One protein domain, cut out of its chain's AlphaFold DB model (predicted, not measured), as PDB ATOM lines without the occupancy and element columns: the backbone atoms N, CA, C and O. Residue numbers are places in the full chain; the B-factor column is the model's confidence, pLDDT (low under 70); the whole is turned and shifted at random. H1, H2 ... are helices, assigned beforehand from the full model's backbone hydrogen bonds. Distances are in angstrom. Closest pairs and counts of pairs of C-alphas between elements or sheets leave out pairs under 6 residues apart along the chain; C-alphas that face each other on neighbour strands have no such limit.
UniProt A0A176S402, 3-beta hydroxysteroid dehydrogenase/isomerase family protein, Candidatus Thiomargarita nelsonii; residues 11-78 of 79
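This is residues 11 to 78 of the 79 residues of the protein "3-beta hydroxysteroid dehydrogenase/isomerase family protein" of Candidatus Thiomargarita nelsonii (UniProt A0A176S402). The chain is drawn out in an open course with no common core: a small helical hairpin of H1 and H2 lies at one end of the longest axis, and a strung-out link, residues 41 to 47, leads to the short helix H3 at the other end. There the chain folds back, and H4, the longest helix, sticks out as an arm with residues 62 to 67 and 69 to 76. The printed part has 68 residues with four named helices, H1 to H4 in that order, and no named strand; the class is all helix. It is extended, with a radius of gyration of the C-alphas of 18.4 A, and only just flat, spanning 48 by 39 by 21 A.

H1 is residues 11 to 23, 18.6 A long, from C-alpha 11 at (-37.204, 19.437, 64.786). H2 is residues 33 to 40, 10.1 A. H3 is residues 48 to 54, 9.8 A, with C-alpha 48 at (-8.915, 32.092, 55.058). H4 is residues 62 to 76, 21.1 A, ending with C-alpha 76 at (-33.327, 36.435, 31.564).

H1 touches H2 with residues 13 to 18 alone; the closest C-alphas, those of Ala 17 and Arg 33, are 5.3 A apart. They form a helical hairpin, at a shallow tilt of 27 degrees, opposite ways. H3 is apart from H2, and H4 is apart from H1, H2 and H3. In H1, H2, H3 and H4 every O i to N i+4 pair is within hydrogen-bond range.

The C-alphas farthest apart, those of Trp 23 and Gly 55, are 49.2 A apart. The printed part has no cut, and its three links between helices are short. The mean pLDDT of the printed part is 92.8; residue 78 is under 70.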
ATOM      1  N   PRO A  11     -36.611  20.763  64.579       96.12
ATOM      2  CA  PRO A  11     -37.204  19.437  64.786       96.12
ATOM      3  C   PRO A  11     -38.565  19.277  64.095       96.12
ATOM      4  O   PRO A  11     -38.873  18.212  63.562       96.12
ATOM      5  N   LEU A  12     -39.363  20.347  64.052       96.06
ATOM      6  CA  LEU A  12     -40.665  20.337  63.389       96.06
ATOM      7  C   LEU A  12     -40.508  20.211  61.868       96.06
ATOM      8  O   LEU A  12     -41.167  19.385  61.243       96.06
ATOM      9  N   ALA A  13     -39.593  20.979  61.273       94.88
ATOM     10  CA  ALA A  13     -39.298  20.871  59.845       94.88
ATOM     11  C   ALA A  13     -38.735  19.485  59.480       94.88
ATOM     12  O   ALA A  13     -39.113  18.904  58.465       94.88
ATOM     13  N   TYR A  14     -37.862  18.935  60.327       96.25
ATOM     14  CA  TYR A  14     -37.220  17.642  60.102       96.25
ATOM     15  C   TYR A  14     -38.211  16.472  60.178       96.25
ATOM     16  O   TYR A  14     -38.169  15.573  59.339       96.25
ATOM     17  N   THR A  15     -39.133  16.496  61.146       96.38
ATOM     18  CA  THR A  15     -40.202  15.487  61.271       96.38
ATOM     19  C   THR A  15     -41.209  15.574  60.125       96.38
ATOM     20  O   THR A  15     -41.580  14.544  59.569       96.38
ATOM     21  N   ALA A  16     -41.591  16.782  59.701       95.50
ATOM     22  CA  ALA A  16     -42.448  16.961  58.530       95.50
ATOM     23  C   ALA A  16     -41.799  16.395  57.255       95.50
ATOM     24  O   ALA A  16     -42.443  15.656  56.513       95.50
ATOM     25  N   ALA A  17     -40.512  16.680  57.035       95.25
ATOM     26  CA  ALA A  17     -39.771  16.149  55.895       95.25
ATOM     27  C   ALA A  17     -39.664  14.615  55.922       95.25
ATOM     28  O   ALA A  17     -39.808  13.972  54.890       95.25
ATOM     29  N   PHE A  18     -39.475  14.016  57.100       95.38
ATOM     30  CA  PHE A  18     -39.472  12.559  57.262       95.38
ATOM     31  C   PHE A  18     -40.800  11.917  56.831       95.38
ATOM     32  O   PHE A  18     -40.798  10.936  56.092       95.38
ATOM     33  N   LEU A  19     -41.936  12.491  57.243       95.31
ATOM     34  CA  LEU A  19     -43.258  11.997  56.841       95.31
ATOM     35  C   LEU A  19     -43.487  12.145  55.330       95.31
ATOM     36  O   LEU A  19     -44.029  11.236  54.702       95.31
ATOM     37  N   MET A  20     -43.049  13.265  54.742       94.81
ATOM     38  CA  MET A  20     -43.140  13.490  53.295       94.81
ATOM     39  C   MET A  20     -42.302  12.485  52.506       94.81
ATOM     40  O   MET A  20     -42.781  11.968  51.503       94.81
ATOM     41  N   GLU A  21     -41.088  12.179  52.962       94.50
ATOM     42  CA  GLU A  21     -40.225  11.169  52.342       94.50
ATOM     43  C   GLU A  21     -40.826   9.759  52.416       94.50
ATOM     44  O   GLU A  21     -40.761   9.031  51.434       94.50
ATOM     45  N   ILE A  22     -41.450   9.376  53.537       93.44
ATOM     46  CA  ILE A  22     -42.119   8.067  53.662       93.44
ATOM     47  C   ILE A  22     -43.308   7.954  52.705       93.44
ATOM     48  O   ILE A  22     -43.538   6.901  52.116       93.44
ATOM     49  N   TRP A  23     -44.083   9.029  52.559       92.44
ATOM     50  CA  TRP A  23     -45.277   9.029  51.712       92.44
ATOM     51  C   TRP A  23     -44.950   9.161  50.215       92.44
ATOM     52  O   TRP A  23     -45.746   8.798  49.346       92.44
ATOM     53  N   ALA A  24     -43.752   9.646  49.905       87.19
ATOM     54  CA  ALA A  24     -43.211   9.774  48.566       87.19
ATOM     55  C   ALA A  24     -42.712   8.420  48.028       87.19
ATOM     56  O   ALA A  24     -41.518   8.164  47.945       87.19
ATOM     57  N   HIS A  25     -43.638   7.543  47.629       77.25
ATOM     58  CA  HIS A  25     -43.296   6.258  47.000       77.25
ATOM     59  C   HIS A  25     -42.488   6.428  45.695       77.25
ATOM     60  O   HIS A  25     -41.356   5.965  45.583       77.25
ATOM     61  N   HIS A  26     -43.091   7.071  44.687       80.06
ATOM     62  CA  HIS A  26     -42.528   7.234  43.332       80.06
ATOM     63  C   HIS A  26     -42.563   8.688  42.839       80.06
ATOM     64  O   HIS A  26     -42.354   8.958  41.658       80.06
ATOM     65  N   ARG A  27     -42.876   9.636  43.726       82.12
ATOM     66  CA  ARG A  27     -42.913  11.071  43.423       82.12
ATOM     67  C   ARG A  27     -41.858  11.759  44.265       82.12
ATOM     68  O   ARG A  27     -41.669  11.370  45.409       82.12
ATOM     69  N   GLU A  28     -41.210  12.785  43.729       86.56
ATOM     70  CA  GLU A  28     -40.269  13.567  44.525       86.56
ATOM     71  C   GLU A  28     -41.013  14.309  45.652       86.56
ATOM     72  O   GLU A  28     -41.986  15.025  45.379       86.56
ATOM     73  N   PRO A  29     -40.603  14.135  46.922       89.25
ATOM     74  CA  PRO A  29     -41.194  14.863  48.035       89.25
ATOM     75  C   PRO A  29     -40.856  16.352  47.927       89.25
ATOM     76  O   PRO A  29     -39.730  16.737  47.619       89.25
ATOM     77  N   THR A  30     -41.822  17.210  48.256       89.56
ATOM     78  CA  THR A  30     -41.638  18.672  48.232       89.56
ATOM     79  C   THR A  30     -40.562  19.151  49.211       89.56
ATOM     80  O   THR A  30     -39.927  20.180  48.985       89.56
ATOM     81  N   LEU A  31     -40.349  18.416  50.305       92.62
ATOM     82  CA  LEU A  31     -39.325  18.704  51.299       92.62
ATOM     83  C   LEU A  31     -38.660  17.402  51.747       92.62
ATOM     84  O   LEU A  31     -39.338  16.461  52.150       92.62
ATOM     85  N   THR A  32     -37.330  17.385  51.722       94.88
ATOM     86  CA  THR A  32     -36.503  16.275  52.210       94.88
ATOM     87  C   THR A  32     -35.764  16.684  53.477       94.88
ATOM     88  O   THR A  32     -35.500  17.868  53.718       94.88
ATOM     89  N   ARG A  33     -35.371  15.705  54.293       94.69
ATOM     90  CA  ARG A  33     -34.496  15.922  55.453       94.69
ATOM     91  C   ARG A  33     -33.157  16.518  55.024       94.69
ATOM     92  O   ARG A  33     -32.583  17.310  55.770       94.69
ATOM     93  N   TYR A  34     -32.695  16.189  53.814       93.50
ATOM     94  CA  TYR A  34     -31.532  16.825  53.195       93.50
ATOM     95  C   TYR A  34     -31.758  18.327  52.992       93.50
ATOM     96  O   TYR A  34     -30.981  19.128  53.509       93.50
ATOM     97  N   SER A  35     -32.860  18.725  52.347       93.62
ATOM     98  CA  SER A  35     -33.206  20.139  52.151       93.62
ATOM     99  C   SER A  35     -33.366  20.886  53.477       93.62
ATOM    100  O   SER A  35     -32.884  22.008  53.609       93.62
ATOM    101  N   VAL A  36     -33.970  20.264  54.499       94.88
ATOM    102  CA  VAL A  36     -34.046  20.847  55.853       94.88
ATOM    103  C   VAL A  36     -32.654  21.047  56.456       94.88
ATOM    104  O   VAL A  36     -32.392  22.090  57.051       94.88
ATOM    105  N   GLY A  37     -31.744  20.085  56.287       94.25
ATOM    106  CA  GLY A  37     -30.358  20.204  56.744       94.25
ATOM    107  C   GLY A  37     -29.597  21.330  56.043       94.25
ATOM    108  O   GLY A  37     -28.924  22.116  56.706       94.25
ATOM    109  N   VAL A  38     -29.754  21.431  54.723       93.44
ATOM    110  CA  VAL A  38     -29.169  22.465  53.855       93.44
ATOM    111  C   VAL A  38     -29.673  23.860  54.240       93.44
ATOM    112  O   VAL A  38     -28.878  24.787  54.361       93.44
ATOM    113  N   LEU A  39     -30.977  24.024  54.470       92.19
ATOM    114  CA  LEU A  39     -31.580  25.324  54.791       92.19
ATOM    115  C   LEU A  39     -31.424  25.720  56.265       92.19
ATOM    116  O   LEU A  39     -31.366  26.904  56.589       92.19
ATOM    117  N   GLY A  40     -31.398  24.738  57.167       91.00
ATOM    118  CA  GLY A  40     -31.367  24.962  58.612       91.00
ATOM    119  C   GLY A  40     -29.973  25.211  59.187       91.00
ATOM    120  O   GLY A  40     -29.864  25.571  60.358       91.00
ATOM    121  N   LYS A  41     -28.910  25.003  58.404       88.69
ATOM    122  CA  LYS A  41     -27.517  25.138  58.849       88.69
ATOM    123  C   LYS A  41     -26.761  26.144  57.988       88.69
ATOM    124  O   LYS A  41     -27.024  26.282  56.797       88.69
ATOM    125  N   SER A  42     -25.784  26.819  58.593       89.31
ATOM    126  CA  SER A  42     -24.849  27.655  57.837       89.31
ATOM    127  C   SER A  42     -24.000  26.771  56.928       89.31
ATOM    128  O   SER A  42     -23.343  25.848  57.404       89.31
ATOM    129  N   GLN A  43     -24.011  27.070  55.631       88.62
ATOM    130  CA  GLN A  43     -23.135  26.442  54.636       88.62
ATOM    131  C   GLN A  43     -21.976  27.353  54.225       88.62
ATOM    132  O   GLN A  43     -21.284  27.095  53.243       88.62
ATOM    133  N   THR A  44     -21.766  28.450  54.951       90.38
ATOM    134  CA  THR A  44     -20.650  29.346  54.674       90.38
ATOM    135  C   THR A  44     -19.361  28.712  55.178       90.38
ATOM    136  O   THR A  44     -19.207  28.471  56.374       90.38
ATOM    137  N   LEU A  45     -18.442  28.451  54.251       91.00
ATOM    138  CA  LEU A  45     -17.095  27.977  54.546       91.00
ATOM    139  C   LEU A  45     -16.144  29.169  54.682       91.00
ATOM    140  O   LEU A  45     -16.230  30.130  53.915       91.00
ATOM    141  N   ASP A  46     -15.232  29.089  55.648       93.19
ATOM    142  CA  ASP A  46     -14.151  30.060  55.794       93.19
ATOM    143  C   ASP A  46     -13.087  29.824  54.715       93.19
ATOM    144  O   ASP A  46     -12.537  28.731  54.576       93.19
ATOM    145  N   ILE A  47     -12.794  30.871  53.946       94.81
ATOM    146  CA  ILE A  47     -11.824  30.843  52.848       94.81
ATOM    147  C   ILE A  47     -10.414  31.269  53.276       94.81
ATOM    148  O   ILE A  47      -9.517  31.319  52.436       94.81
ATOM    149  N   SER A  48     -10.189  31.561  54.557       96.06
ATOM    150  CA  SER A  48      -8.915  32.092  55.058       96.06
ATOM    151  C   SER A  48      -7.717  31.189  54.738       96.06
ATOM    152  O   SER A  48      -6.634  31.687  54.439       96.06
ATOM    153  N   ALA A  49      -7.895  29.861  54.753       97.06
ATOM    154  CA  ALA A  49      -6.841  28.917  54.368       97.06
ATOM    155  C   ALA A  49      -6.449  29.074  52.889       97.06
ATOM    156  O   ALA A  49      -5.272  29.232  52.577       97.06
ATOM    157  N   ALA A  50      -7.432  29.157  51.986       96.94
ATOM    158  CA  ALA A  50      -7.182  29.372  50.562       96.94
ATOM    159  C   ALA A  50      -6.462  30.706  50.299       96.94
ATOM    160  O   ALA A  50      -5.588  30.784  49.439       96.94
ATOM    161  N   GLN A  51      -6.793  31.757  51.054       96.81
ATOM    162  CA  GLN A  51      -6.124  33.054  50.926       96.81
ATOM    163  C   GLN A  51      -4.651  32.985  51.343       96.81
ATOM    164  O   GLN A  51      -3.794  33.505  50.632       96.81
ATOM    165  N   ARG A  52      -4.351  32.333  52.474       97.88
ATOM    166  CA  ARG A  52      -2.982  32.237  53.005       97.88
ATOM    167  C   ARG A  52      -2.098  31.272  52.222       97.88
ATOM    168  O   ARG A  52      -0.947  31.589  51.963       97.88
ATOM    169  N   GLU A  53      -2.624  30.100  51.884       98.25
ATOM    170  CA  GLU A  53      -1.825  28.989  51.351       98.25
ATOM    171  C   GLU A  53      -1.761  29.001  49.826       98.25
ATOM    172  O   GLU A  53      -0.741  28.643  49.246       98.25
ATOM    173  N   LEU A  54      -2.835  29.447  49.167       97.69
ATOM    174  CA  LEU A  54      -2.936  29.452  47.705       97.69
ATOM    175  C   LEU A  54      -2.837  30.863  47.111       97.69
ATOM    176  O   LEU A  54      -2.956  31.024  45.898       97.69
ATOM    177  N   GLY A  55      -2.681  31.897  47.947       96.94
ATOM    178  CA  GLY A  55      -2.714  33.292  47.505       96.94
ATOM    179  C   GLY A  55      -4.062  33.696  46.898       96.94
ATOM    180  O   GLY A  55      -4.122  34.622  46.087       96.94
ATOM    181  N   TYR A  56      -5.147  32.988  47.237       96.62
ATOM    182  CA  TYR A  56      -6.462  33.241  46.657       96.62
ATOM    183  C   TYR A  56      -6.970  34.637  47.029       96.62
ATOM    184  O   TYR A  56      -7.049  34.998  48.201       96.62
ATOM    185  N   GLN A  57      -7.378  35.414  46.025       96.31
ATOM    186  CA  GLN A  57      -7.989  36.729  46.212       96.31
ATOM    187  C   GLN A  57      -9.376  36.750  45.551       96.31
ATOM    188  O   GLN A  57      -9.468  36.660  44.320       96.31
ATOM    189  N   PRO A  58     -10.470  36.858  46.334       94.06
ATOM    190  CA  PRO A  58     -11.815  36.982  45.787       94.06
ATOM    191  C   PRO A  58     -11.924  38.210  44.878       94.06
ATOM    192  O   PRO A  58     -11.764  39.343  45.323       94.06
ATOM    193  N   ARG A  59     -12.231  37.991  43.595       95.69
ATOM    194  CA  ARG A  59     -12.419  39.083  42.618       95.69
ATOM    195  C   ARG A  59     -13.725  39.849  42.824       95.69
ATOM    196  O   ARG A  59     -13.861  40.982  42.373       95.69
ATOM    197  N   VAL A  60     -14.702  39.205  43.454       95.44
ATOM    198  CA  VAL A  60     -16.017  39.763  43.767       95.44
ATOM    199  C   VAL A  60     -16.371  39.407  45.202       95.44
ATOM    200  O   VAL A  60     -16.106  38.293  45.655       95.44
ATOM    201  N   SER A  61     -16.970  40.352  45.923       94.12
ATOM    202  CA  SER A  61     -17.525  40.071  47.245       94.12
ATOM    203  C   SER A  61     -18.806  39.245  47.116       94.12
ATOM    204  O   SER A  61     -19.476  39.272  46.082       94.12
ATOM    205  N   ILE A  62     -19.183  38.539  48.186       92.81
ATOM    206  CA  ILE A  62     -20.430  37.762  48.228       92.81
ATOM    207  C   ILE A  62     -21.643  38.650  47.912       92.81
ATOM    208  O   ILE A  62     -22.481  38.279  47.093       92.81
ATOM    209  N   LEU A  63     -21.712  39.848  48.503       95.00
ATOM    210  CA  LEU A  63     -22.820  40.783  48.289       95.00
ATOM    211  C   LEU A  63     -22.911  41.244  46.828       95.00
ATOM    212  O   LEU A  63     -24.001  41.279  46.254       95.00
ATOM    213  N   GLU A  64     -21.770  41.571  46.221       97.12
ATOM    214  CA  GLU A  64     -21.715  41.977  44.819       97.12
ATOM    215  C   GLU A  64     -22.102  40.818  43.891       97.12
ATOM    216  O   GLU A  64     -22.884  41.005  42.961       97.12
ATOM    217  N   GLY A  65     -21.627  39.602  44.180       95.81
ATOM    218  CA  GLY A  65     -22.017  38.394  43.453       95.81
ATOM    219  C   GLY A  65     -23.530  38.156  43.481       95.81
ATOM    220  O   GLY A  65     -24.140  37.964  42.428       95.81
ATOM    221  N   ILE A  66     -24.154  38.260  44.661       95.75
ATOM    222  CA  ILE A  66     -25.613  38.140  44.829       95.75
ATOM    223  C   ILE A  66     -26.344  39.200  43.996       95.75
ATOM    224  O   ILE A  66     -27.308  38.887  43.293       95.75
ATOM    225  N   LYS A  67     -25.883  40.454  44.045       96.69
ATOM    226  CA  LYS A  67     -26.491  41.561  43.298       96.69
ATOM    227  C   LYS A  67     -26.419  41.335  41.787       96.69
ATOM    228  O   LYS A  67     -27.439  41.482  41.114       96.69
ATOM    229  N   ARG A  68     -25.252  40.943  41.265       96.75
ATOM    230  CA  ARG A  68     -25.053  40.642  39.837       96.75
ATOM    231  C   ARG A  68     -25.954  39.505  39.372       96.75
ATOM    232  O   ARG A  68     -26.623  39.640  38.352       96.75
ATOM    233  N   TYR A  69     -26.025  38.423  40.149       95.88
ATOM    234  CA  TYR A  69     -26.901  37.295  39.837       95.88
ATOM    235  C   TYR A  69     -28.376  37.711  39.793       95.88
ATOM    236  O   TYR A  69     -29.077  37.406  38.831       95.88
ATOM    237  N   ALA A  70     -28.845  38.464  40.792       95.25
ATOM    238  CA  ALA A  70     -30.232  38.924  40.841       95.25
ATOM    239  C   ALA A  70     -30.599  39.840  39.660       95.25
ATOM    240  O   ALA A  70     -31.734  39.805  39.183       95.25
ATOM    241  N   GLN A  71     -29.658  40.667  39.194       96.00
ATOM    242  CA  GLN A  71     -29.845  41.506  38.007       96.00
ATOM    243  C   GLN A  71     -29.948  40.664  36.734       96.00
ATOM    244  O   GLN A  71     -30.903  40.838  35.979       96.00
ATOM    245  N   TRP A  72     -29.016  39.728  36.538       96.31
ATOM    246  CA  TRP A  72     -29.028  38.803  35.404       96.31
ATOM    247  C   TRP A  72     -30.322  37.980  35.356       96.31
ATOM    248  O   TRP A  72     -31.002  37.964  34.333       96.31
ATOM    249  N   TYR A  73     -30.733  37.388  36.482       95.50
ATOM    250  CA  TYR A  73     -31.935  36.552  36.557       95.50
ATOM    251  C   TYR A  73     -33.198  37.309  36.130       95.50
ATOM    252  O   TYR A  73     -33.998  36.789  35.357       95.50
ATOM    253  N   LYS A  74     -33.357  38.565  36.574       93.50
ATOM    254  CA  LYS A  74     -34.497  39.408  36.177       93.50
ATOM    255  C   LYS A  74     -34.537  39.663  34.672       93.50
ATOM    256  O   LYS A  74     -35.620  39.631  34.097       93.50
ATOM    257  N   GLN A  75     -33.382  39.896  34.053       94.06
ATOM    258  CA  GLN A  75     -33.278  40.143  32.612       94.06
ATOM    259  C   GLN A  75     -33.586  38.877  31.805       94.06
ATOM    260  O   GLN A  75     -34.323  38.947  30.828       94.06
ATOM    261  N   SER A  76     -33.084  37.717  32.239       88.31
ATOM    262  CA  SER A  76     -33.327  36.435  31.564       88.31
ATOM    263  C   SER A  76     -34.749  35.898  31.752       88.31
ATOM    264  O   SER A  76     -35.234  35.181  30.892       88.31
ATOM    265  N   SER A  77     -35.434  36.248  32.846       77.44
ATOM    266  CA  SER A  77     -36.831  35.842  33.092       77.44
ATOM    267  C   SER A  77     -37.883  36.631  32.293       77.44
ATOM    268  O   SER A  77     -39.070  36.341  32.408       77.44
ATOM    269  N   GLN A  78     -37.469  37.654  31.536       58.12
ATOM    270  CA  GLN A  78     -38.341  38.493  30.699       58.12
ATOM    271  C   GLN A  78     -38.286  38.129  29.201       58.12
ATOM    272  O   GLN A  78     -38.826  38.880  28.387       58.12
TER     273      GLN A  78